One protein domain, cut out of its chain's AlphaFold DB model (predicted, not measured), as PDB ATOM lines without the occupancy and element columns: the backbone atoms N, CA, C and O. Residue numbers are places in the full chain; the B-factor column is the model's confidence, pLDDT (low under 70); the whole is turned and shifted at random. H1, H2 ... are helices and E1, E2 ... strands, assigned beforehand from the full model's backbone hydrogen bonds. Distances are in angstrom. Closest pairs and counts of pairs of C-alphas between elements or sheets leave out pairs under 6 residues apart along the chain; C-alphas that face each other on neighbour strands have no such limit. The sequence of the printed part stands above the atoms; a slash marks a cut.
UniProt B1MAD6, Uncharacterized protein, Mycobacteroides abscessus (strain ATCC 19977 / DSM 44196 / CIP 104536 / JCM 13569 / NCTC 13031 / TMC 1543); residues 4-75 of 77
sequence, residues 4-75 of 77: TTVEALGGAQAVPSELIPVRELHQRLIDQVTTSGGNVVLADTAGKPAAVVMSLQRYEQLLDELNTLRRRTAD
ATOM      1  N   THR A   4      31.116 -16.975  52.656       50.28
ATOM      2  CA  THR A   4      31.507 -16.384  51.368       50.28
ATOM      3  C   THR A   4      31.225 -17.398  50.262       50.28
ATOM      4  O   THR A   4      31.815 -18.481  50.251       50.28
ATOM      5  N   THR A   5      30.298 -17.072  49.371       40.12
ATOM      6  CA  THR A   5      29.940 -17.852  48.178       40.12
ATOM      7  C   THR A   5      30.483 -17.164  46.928       40.12
ATOM      8  O   THR A   5      30.491 -15.936  46.881       40.12
ATOM      9  N   VAL A   6      30.948 -17.927  45.935       54.25
ATOM     10  CA  VAL A   6      31.507 -17.403  44.672       54.25
ATOM     11  C   VAL A   6      30.784 -18.071  43.504       54.25
ATOM     12  O   VAL A   6      30.560 -19.279  43.539       54.25
ATOM     13  N   GLU A   7      30.400 -17.292  42.491       52.25
ATOM     14  CA  GLU A   7      29.730 -17.802  41.290       52.25
ATOM     15  C   GLU A   7      30.679 -18.716  40.502       52.25
ATOM     16  O   GLU A   7      31.768 -18.311  40.086       52.25
ATOM     17  N   ALA A   8      30.289 -19.983  40.343       56.03
ATOM     18  CA  ALA A   8      31.067 -20.963  39.599       56.03
ATOM     19  C   ALA A   8      30.861 -20.772  38.099       56.03
ATOM     20  O   ALA A   8      29.730 -20.741  37.615       56.03
ATOM     21  N   LEU A   9      31.980 -20.674  37.392       58.00
ATOM     22  CA  LEU A   9      32.101 -20.606  35.943       58.00
ATOM     23  C   LEU A   9      31.061 -21.432  35.175       58.00
ATOM     24  O   LEU A   9      31.044 -22.660  35.253       58.00
ATOM     25  N   GLY A  10      30.283 -20.734  34.352       43.84
ATOM     26  CA  GLY A  10      29.397 -21.314  33.351       43.84
ATOM     27  C   GLY A  10      28.821 -20.223  32.459       43.84
ATOM     28  O   GLY A  10      27.706 -19.783  32.676       43.84
ATOM     29  N   GLY A  11      29.607 -19.724  31.503       45.41
ATOM     30  CA  GLY A  11      29.187 -19.782  30.102       45.41
ATOM     31  C   GLY A  11      28.373 -18.562  29.669       45.41
ATOM     32  O   GLY A  11      27.786 -17.854  30.476       45.41
ATOM     33  N   ALA A  12      28.390 -18.273  28.374       53.75
ATOM     34  CA  ALA A  12      27.586 -17.220  27.770       53.75
ATOM     35  C   ALA A  12      26.124 -17.251  28.258       53.75
ATOM     36  O   ALA A  12      25.515 -18.313  28.310       53.75
ATOM     37  N   GLN A  13      25.575 -16.061  28.518       42.53
ATOM     38  CA  GLN A  13      24.180 -15.795  28.887       42.53
ATOM     39  C   GLN A  13      23.699 -16.409  30.207       42.53
ATOM     40  O   GLN A  13      23.320 -17.566  30.245       42.53
ATOM     41  N   ALA A  14      23.565 -15.563  31.233       41.03
ATOM     42  CA  ALA A  14      22.416 -15.526  32.149       41.03
ATOM     43  C   ALA A  14      21.851 -16.870  32.672       41.03
ATOM     44  O   ALA A  14      20.651 -16.971  32.929       41.03
ATOM     45  N   VAL A  15      22.688 -17.891  32.868       40.94
ATOM     46  CA  VAL A  15      22.345 -19.065  33.668       40.94
ATOM     47  C   VAL A  15      22.676 -18.697  35.112       40.94
ATOM     48  O   VAL A  15      23.809 -18.293  35.373       40.94
ATOM     49  N   PRO A  16      21.724 -18.771  36.056       41.91
ATOM     50  CA  PRO A  16      22.022 -18.511  37.454       41.91
ATOM     51  C   PRO A  16      23.029 -19.558  37.942       41.91
ATOM     52  O   PRO A  16      22.672 -20.715  38.161       41.91
ATOM     53  N   SER A  17      24.298 -19.167  38.076       52.72
ATOM     54  CA  SER A  17      25.308 -20.001  38.717       52.72
ATOM     55  C   SER A  17      24.924 -20.146  40.180       52.72
ATOM     56  O   SER A  17      24.850 -19.159  40.915       52.72
ATOM     57  N   GLU A  18      24.658 -21.377  40.612       55.91
ATOM     58  CA  GLU A  18      24.463 -21.650  42.027       55.91
ATOM     59  C   GLU A  18      25.672 -21.117  42.802       55.91
ATOM     60  O   GLU A  18      26.831 -21.350  42.445       55.91
ATOM     61  N   LEU A  19      25.386 -20.345  43.847       63.38
ATOM     62  CA  LEU A  19      26.384 -19.810  44.757       63.38
ATOM     63  C   LEU A  19      27.083 -20.976  45.459       63.38
ATOM     64  O   LEU A  19      26.602 -21.472  46.480       63.38
ATOM     65  N   ILE A  20      28.220 -21.418  44.921       67.38
ATOM     66  CA  ILE A  20      28.956 -22.525  45.519       67.38
ATOM     67  C   ILE A  20      29.828 -22.029  46.680       67.38
ATOM     68  O   ILE A  20      30.374 -20.914  46.646       67.38
ATOM     69  N   PRO A  21      29.990 -22.836  47.738       78.94
ATOM     70  CA  PRO A  21      30.950 -22.545  48.789       78.94
ATOM     71  C   PRO A  21      32.369 -22.428  48.219       78.94
ATOM     72  O   PRO A  21      32.803 -23.269  47.436       78.94
ATOM     73  N   VAL A  22      33.146 -21.445  48.687       78.00
ATOM     74  CA  VAL A  22      34.541 -21.236  48.241       78.00
ATOM     75  C   VAL A  22      35.405 -22.492  48.378       78.00
ATOM     76  O   VAL A  22      36.235 -22.767  47.518       78.00
ATOM     77  N   ARG A  23      35.205 -23.284  49.439       76.75
ATOM     78  CA  ARG A  23      35.933 -24.548  49.637       76.75
ATOM     79  C   ARG A  23      35.646 -25.551  48.518       76.75
ATOM     80  O   ARG A  23      36.551 -26.252  48.084       76.75
ATOM     81  N   GLU A  24      34.402 -25.606  48.058       80.38
ATOM     82  CA  GLU A  24      33.996 -26.494  46.974       80.38
ATOM     83  C   GLU A  24      34.517 -25.993  45.625       80.38
ATOM     84  O   GLU A  24      35.058 -26.784  44.857       80.38
ATOM     85  N   LEU A  25      34.453 -24.679  45.373       83.25
ATOM     86  CA  LEU A  25      35.080 -24.065  44.198       83.25
ATOM     87  C   LEU A  25      36.567 -24.418  44.131       83.25
ATOM     88  O   LEU A  25      37.057 -24.849  43.092       83.25
ATOM     89  N   HIS A  26      37.275 -24.268  45.249       83.31
ATOM     90  CA  HIS A  26      38.700 -24.555  45.332       83.31
ATOM     91  C   HIS A  26      39.010 -26.014  44.976       83.31
ATOM     92  O   HIS A  26      39.898 -26.268  44.167       83.31
ATOM     93  N   GLN A  27      38.246 -26.963  45.523       85.06
ATOM     94  CA  GLN A  27      38.429 -28.383  45.227       85.06
ATOM     95  C   GLN A  27      38.166 -28.688  43.746       85.06
ATOM     96  O   GLN A  27      38.994 -29.314  43.094       85.06
ATOM     97  N   ARG A  28      37.067 -28.164  43.182       86.00
ATOM     98  CA  ARG A  28      36.728 -28.348  41.762       86.00
ATOM     99  C   ARG A  28      37.816 -27.803  40.833       86.00
ATOM    100  O   ARG A  28      38.112 -28.425  39.817       86.00
ATOM    101  N   LEU A  29      38.421 -26.665  41.178       86.44
ATOM    102  CA  LEU A  29      39.522 -26.081  40.409       86.44
ATOM    103  C   LEU A  29      40.787 -26.944  40.472       86.44
ATOM    104  O   LEU A  29      41.427 -27.146  39.442       86.44
ATOM    105  N   ILE A  30      41.126 -27.489  41.646       86.69
ATOM    106  CA  ILE A  30      42.235 -28.445  41.789       86.69
ATOM    107  C   ILE A  30      41.985 -29.678  40.921       86.69
ATOM    108  O   ILE A  30      42.859 -30.069  40.144       86.69
ATOM    109  N   ASP A  31      40.795 -30.268  41.019       86.94
ATOM    110  CA  ASP A  31      40.451 -31.489  40.293       86.94
ATOM    111  C   ASP A  31      40.479 -31.253  38.779       86.94
ATOM    112  O   ASP A  31      41.018 -32.074  38.037       86.94
ATOM    113  N   GLN A  32      39.973 -30.108  38.307       83.88
ATOM    114  CA  GLN A  32      40.016 -29.739  36.891       83.88
ATOM    115  C   GLN A  32      41.441 -29.548  36.378       83.88
ATOM    116  O   GLN A  32      41.781 -30.106  35.335       83.88
ATOM    117  N   VAL A  33      42.285 -28.798  37.088       85.88
ATOM    118  CA  VAL A  33      43.684 -28.585  36.685       85.88
ATOM    119  C   VAL A  33      44.457 -29.906  36.684       85.88
ATOM    120  O   VAL A  33      45.223 -30.176  35.761       85.88
ATOM    121  N   THR A  34      44.217 -30.762  37.679       82.75
ATOM    122  CA  THR A  34      44.896 -32.061  37.807       82.75
ATOM    123  C   THR A  34      44.443 -33.048  36.730       82.75
ATOM    124  O   THR A  34      45.266 -33.746  36.147       82.75
ATOM    125  N   THR A  35      43.140 -33.091  36.434       80.50
ATOM    126  CA  THR A  35      42.549 -34.075  35.511       80.50
ATOM    127  C   THR A  35      42.695 -33.673  34.046       80.50
ATOM    128  O   THR A  35      42.956 -34.522  33.199       80.50
ATOM    129  N   SER A  36      42.532 -32.386  33.723       74.81
ATOM    130  CA  SER A  36      42.669 -31.898  32.342       74.81
ATOM    131  C   SER A  36      44.128 -31.752  31.903       74.81
ATOM    132  O   SER A  36      44.393 -31.630  30.709       74.81
ATOM    133  N   GLY A  37      45.069 -31.718  32.858       66.56
ATOM    134  CA  GLY A  37      46.477 -31.400  32.607       66.56
ATOM    135  C   GLY A  37      46.696 -29.985  32.050       66.56
ATOM    136  O   GLY A  37      47.791 -29.673  31.584       66.56
ATOM    137  N   GLY A  38      45.657 -29.142  32.065       78.12
ATOM    138  CA  GLY A  38      45.623 -27.825  31.444       78.12
ATOM    139  C   GLY A  38      45.259 -26.706  32.418       78.12
ATOM    140  O   GLY A  38      45.057 -26.911  33.615       78.12
ATOM    141  N   ASN A  39      45.183 -25.491  31.877       84.19
ATOM    142  CA  ASN A  39      44.848 -24.293  32.640       84.19
ATOM    143  C   ASN A  39      43.335 -24.059  32.623       84.19
ATOM    144  O   ASN A  39      42.694 -24.187  31.580       84.19
ATOM    145  N   VAL A  40      42.782 -23.621  33.752       84.94
ATOM    146  CA  VAL A  40      41.394 -23.163  33.842       84.94
ATOM    147  C   VAL A  40      41.381 -21.642  33.767       84.94
ATOM    148  O   VAL A  40      42.026 -20.967  34.567       84.94
ATOM    149  N   VAL A  41      40.643 -21.087  32.809       86.38
ATOM    150  CA  VAL A  41      40.451 -19.637  32.695       86.38
ATOM    151  C   VAL A  41      39.167 -19.264  33.422       86.38
ATOM    152  O   VAL A  41      38.082 -19.698  33.039       86.38
ATOM    153  N   LEU A  42      39.295 -18.457  34.474       85.06
ATOM    154  CA  LEU A  42      38.160 -17.842  35.141       85.06
ATOM    155  C   LEU A  42      37.760 -16.585  34.369       85.06
ATOM    156  O   LEU A  42      38.605 -15.718  34.138       85.06
ATOM    157  N   ALA A  43      36.490 -16.475  33.994       83.62
ATOM    158  CA  ALA A  43      35.928 -15.277  33.390       83.62
ATOM    159  C   ALA A  43      35.105 -14.470  34.408       83.62
ATOM    160  O   ALA A  43      34.533 -15.043  35.335       83.62
ATOM    161  N   ASP A  44      35.060 -13.149  34.238       80.94
ATOM    162  CA  ASP A  44      34.141 -12.271  34.958       80.94
ATOM    163  C   ASP A  44      32.688 -12.467  34.488       80.94
ATOM    164  O   ASP A  44      32.394 -13.239  33.570       80.94
ATOM    165  N   THR A  45      31.758 -11.737  35.103       78.38
ATOM    166  CA  THR A  45      30.328 -11.795  34.764       78.38
ATOM    167  C   THR A  45      30.014 -11.288  33.350       78.38
ATOM    168  O   THR A  45      28.954 -11.595  32.809       78.38
ATOM    169  N   ALA A  46      30.932 -10.549  32.720       82.94
ATOM    170  CA  ALA A  46      30.849 -10.129  31.325       82.94
ATOM    171  C   ALA A  46      31.495 -11.146  30.360       82.94
ATOM    172  O   ALA A  46      31.584 -10.879  29.159       82.94
ATOM    173  N   GLY A  47      31.951 -12.299  30.864       78.31
ATOM    174  CA  GLY A  47      32.621 -13.336  30.085       78.31
ATOM    175  C   GLY A  47      34.067 -12.998  29.713       78.31
ATOM    176  O   GLY A  47      34.657 -13.690  28.883       78.31
ATOM    177  N   LYS A  48      34.660 -11.951  30.297       83.50
ATOM    178  CA  LYS A  48      36.053 -11.571  30.033       83.50
ATOM    179  C   LYS A  48      37.005 -12.374  30.915       83.50
ATOM    180  O   LYS A  48      36.711 -12.550  32.092       83.50
ATOM    181  N   PRO A  49      38.171 -12.808  30.411       84.62
ATOM    182  CA  PRO A  49      39.160 -13.505  31.229       84.62
ATOM    183  C   PRO A  49      39.610 -12.626  32.403       84.62
ATOM    184  O   PRO A  49      40.122 -11.529  32.193       84.62
ATOM    185  N   ALA A  50      39.432 -13.118  33.624       87.31
ATOM    186  CA  ALA A  50      39.766 -12.416  34.861       87.31
ATOM    187  C   ALA A  50      40.954 -13.056  35.590       87.31
ATOM    188  O   ALA A  50      41.781 -12.351  36.163       87.31
ATOM    189  N   ALA A  51      41.063 -14.386  35.562       87.69
ATOM    190  CA  ALA A  51      42.172 -15.104  36.181       87.69
ATOM    191  C   ALA A  51      42.459 -16.424  35.464       87.69
ATOM    192  O   ALA A  51      41.608 -16.968  34.764       87.69
ATOM    193  N   VAL A  52      43.661 -16.957  35.666       88.06
ATOM    194  CA  VAL A  52      44.051 -18.283  35.181       88.06
ATOM    195  C   VAL A  52      44.501 -19.114  36.371       88.06
ATOM    196  O   VAL A  52      45.374 -18.698  37.128       88.06
ATOM    197  N   VAL A  53      43.904 -20.290  36.527       89.44
ATOM    198  CA  VAL A  53      44.293 -21.291  37.518       89.44
ATOM    199  C   VAL A  53      45.083 -22.376  36.798       89.44
ATOM    200  O   VAL A  53      44.650 -22.897  35.772       89.44
ATOM    201  N   MET A  54      46.260 -22.700  37.317       89.81
ATOM    202  CA  MET A  54      47.164 -23.697  36.748       89.81
ATOM    203  C   MET A  54      47.937 -24.401  37.857       89.81
ATOM    204  O   MET A  54      47.944 -23.944  39.002       89.81
ATOM    205  N   SER A  55      48.598 -25.508  37.524       88.75
ATOM    206  CA  SER A  55      49.468 -26.185  38.479       88.75
ATOM    207  C   SER A  55      50.708 -25.336  38.765       88.75
ATOM    208  O   SER A  55      51.239 -24.663  37.877       88.75
ATOM    209  N   LEU A  56      51.195 -25.395  40.008       89.44
ATOM    210  CA  LEU A  56      52.416 -24.688  40.400       89.44
ATOM    211  C   LEU A  56      53.610 -25.121  39.538       89.44
ATOM    212  O   LEU A  56      54.341 -24.280  39.031       89.44
ATOM    213  N   GLN A  57      53.729 -26.425  39.280       89.50
ATOM    214  CA  GLN A  57      54.767 -26.985  38.417       89.50
ATOM    215  C   GLN A  57      54.760 -26.361  37.011       89.50
ATOM    216  O   GLN A  57      55.812 -26.037  36.462       89.50
ATOM    217  N   ARG A  58      53.576 -26.165  36.411       88.75
ATOM    218  CA  ARG A  58      53.462 -25.548  35.083       88.75
ATOM    219  C   ARG A  58      53.849 -24.072  35.110       88.75
ATOM    220  O   ARG A  58      54.452 -23.585  34.156       88.75
ATOM    221  N   TYR A  59      53.506 -23.373  36.186       91.06
ATOM    222  CA  TYR A  59      53.881 -21.978  36.376       91.06
ATOM    223  C   TYR A  59      55.403 -21.806  36.487       91.06
ATOM    224  O   TYR A  59      55.970 -20.950  35.813       91.06
ATOM    225  N   GLU A  60      56.075 -22.655  37.265       94.56
ATOM    226  CA  GLU A  60      57.538 -22.644  37.397       94.56
ATOM    227  C   GLU A  60      58.230 -22.902  36.053       94.56
ATOM    228  O   GLU A  60      59.117 -22.142  35.662       94.56
ATOM    229  N   GLN A  61      57.746 -23.878  35.277       93.06
ATOM    230  CA  GLN A  61      58.258 -24.136  33.928       93.06
ATOM    231  C   GLN A  61      58.152 -22.898  33.016       93.06
ATOM    232  O   GLN A  61      59.093 -22.579  32.290       93.06
ATOM    233  N   LEU A  62      57.025 -22.179  33.054       93.44
ATOM    234  CA  LEU A  62      56.836 -20.964  32.253       93.44
ATOM    235  C   LEU A  62      57.800 -19.842  32.659       93.44
ATOM    236  O   LEU A  62      58.282 -19.102  31.798       93.44
ATOM    237  N   LEU A  63      58.096 -19.709  33.953       96.06
ATOM    238  CA  LEU A  63      59.085 -18.742  34.432       96.06
ATOM    239  C   LEU A  63      60.491 -19.085  33.931       96.06
ATOM    240  O   LEU A  63      61.212 -18.192  33.476       96.06
ATOM    241  N   ASP A  64      60.865 -20.360  33.955       96.75
ATOM    242  CA  ASP A  64      62.161 -20.821  33.454       96.75
ATOM    243  C   ASP A  64      62.307 -20.611  31.941       96.75
ATOM    244  O   ASP A  64      63.351 -20.142  31.465       96.75
ATOM    245  N   GLU A  65      61.248 -20.887  31.177       95.25
ATOM    246  CA  GLU A  65      61.183 -20.618  29.738       95.25
ATOM    247  C   GLU A  65      61.334 -19.117  29.448       95.25
ATOM    248  O   GLU A  65      62.161 -18.724  28.618       95.25
ATOM    249  N   LEU A  66      60.614 -18.258  30.181       95.69
ATOM    250  CA  LEU A  66      60.705 -16.803  30.036       95.69
ATOM    251  C   LEU A  66      62.109 -16.277  30.364       95.69
ATOM    252  O   LEU A  66      62.652 -15.442  29.638       95.69
ATOM    253  N   ASN A  67      62.719 -16.768  31.441       95.88
ATOM    254  CA  ASN A  67      64.072 -16.375  31.835       95.88
ATOM    255  C   ASN A  67      65.119 -16.836  30.815       95.88
ATOM    256  O   ASN A  67      66.093 -16.130  30.545       95.88
ATOM    257  N   THR A  68      64.924 -18.008  30.218       96.19
ATOM    258  CA  THR A  68      65.781 -18.509  29.138       96.19
ATOM    259  C   THR A  68      65.644 -17.659  27.880       96.19
ATOM    260  O   THR A  68      66.656 -17.313  27.270       96.19
ATOM    261  N   LEU A  69      64.421 -17.258  27.525       95.50
ATOM    262  CA  LEU A  69      64.179 -16.367  26.394       95.50
ATOM    263  C   LEU A  69      64.850 -15.006  26.600       95.50
ATOM    264  O   LEU A  69      65.566 -14.547  25.718       95.50
ATOM    265  N   ARG A  70      64.691 -14.400  27.783       93.50
ATOM    266  CA  ARG A  70      65.328 -13.118  28.126       93.50
ATOM    267  C   ARG A  70      66.846 -13.167  28.002       93.50
ATOM    268  O   ARG A  70      67.423 -12.247  27.434       93.50
ATOM    269  N   ARG A  71      67.480 -14.239  28.495       92.44
ATOM    270  CA  ARG A  71      68.931 -14.439  28.350       92.44
ATOM    271  C   ARG A  71      69.336 -14.507  26.882       92.44
ATOM    272  O   ARG A  71      70.177 -13.730  26.462       92.44
ATOM    273  N   ARG A  72      68.652 -15.327  26.078       92.69
ATOM    274  CA  ARG A  72      68.919 -15.406  24.632       92.69
ATOM    275  C   ARG A  72      68.741 -14.068  23.925       92.69
ATOM    276  O   ARG A  72      69.505 -13.764  23.024       92.69
ATOM    277  N   THR A  73      67.728 -13.281  24.275       90.38
ATOM    278  CA  THR A  73      67.540 -11.956  23.670       90.38
ATOM    279  C   THR A  73      68.667 -11.001  24.055       90.38
ATOM    280  O   THR A  73      69.124 -10.264  23.193       90.38
ATOM    281  N   ALA A  74      69.136 -11.036  25.306       85.44
ATOM    282  CA  ALA A  74      70.267 -10.229  25.755       85.44
ATOM    283  C   ALA A  74      71.593 -10.649  25.098       85.44
ATOM    284  O   ALA A  74      72.366  -9.785  24.716       85.44
ATOM    285  N   ASP A  75      71.826 -11.951  24.913       85.00
ATOM    286  CA  ASP A  75      73.026 -12.471  24.238       85.00
ATOM    287  C   ASP A  75      73.059 -12.127  22.733       85.00
ATOM    288  O   ASP A  75      74.117 -12.167  22.109       85.00
TER     289      ASP A  75
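What this domain is: This is residues 4 to 75 of the 77 residues of an uncharacterized protein of Mycobacteroides abscessus (strain ATCC 19977 / DSM 44196 / CIP 104536 / JCM 13569 / NCTC 13031 / TMC 1543) (UniProt B1MAD6). A small hairpin of two strands, E3 and E4, packs on residues 29 to 33 of helix H1, and a second small hairpin, E1 and E2, with a long loop, sits by residues 22 to 26 of the same helix. From this body the long helix H2 sticks out as an arm with its residues 59 to 75, and the arm makes much of the length. The printed part has 72 residues, with two named helices and four named strands in the order E1, E2, H1, E3, E4, H2; each sheet has two antiparallel strands, and the class is mixed, helices and strands. The whole is loose, with a radius of gyration of the C-alphas of 16.2 A and spans of 53 by 24 by 22 A.

Where its parts are: Strand E3 is residues 40 to 43 and strand E4 is residues 49 to 53, 11.2 A from first to last C-alpha. Helix H1 is residues 22 to 36, 20.8 A long, and its C-alpha 22 stands at (34.541, -21.236, 48.241). Strand E1 is residues 5 to 7, with C-alpha 5 at (29.940, -17.852, 48.178), and strand E2 is residues 19 to 21. Helix H2 is residues 56 to 75, 28.9 A long, and ends with C-alpha 75 at (73.026, -12.471, 24.238).

How they stand to each other: E3 and E4 form a hairpin of antiparallel strands, with 154 degrees between their directions. N 40 and O 53 are within hydrogen-bond range at 2.8 A, as are N 42 and O 51 at 2.8 A. The closest C-alphas of H1 and E3 are those of Val 33 and Val 40, 6.5 A apart. Those of H1 and E4 are Leu 29 and Val 53, 7.4 A apart. E1 and E2, antiparallel at 129 degrees, form the other hairpin, where N 6 and O 20 are 3.1 A apart, within hydrogen-bond range. The closest C-alphas of E1 and H1 are those of Thr 5 and Val 22, 5.7 A apart. H1 and H2 are apart, and so are, for instance, E1 and E3. In H1 and H2 every O i to N i+4 pair is within hydrogen-bond range.

The domain as a whole: The two C-alphas farthest apart are those of Pro 16 and Asp 75, at 53.0 A. Without residues 59 to 75, which stand free, the body of 55 residues spans 34 by 23 by 16 A. The printed part has no cut. The link from E1 to E2, 11 residues, is long; the other links are tight. The mean pLDDT of the printed part is 78.0, and residues 4 to 20 and residue 37 are under 70.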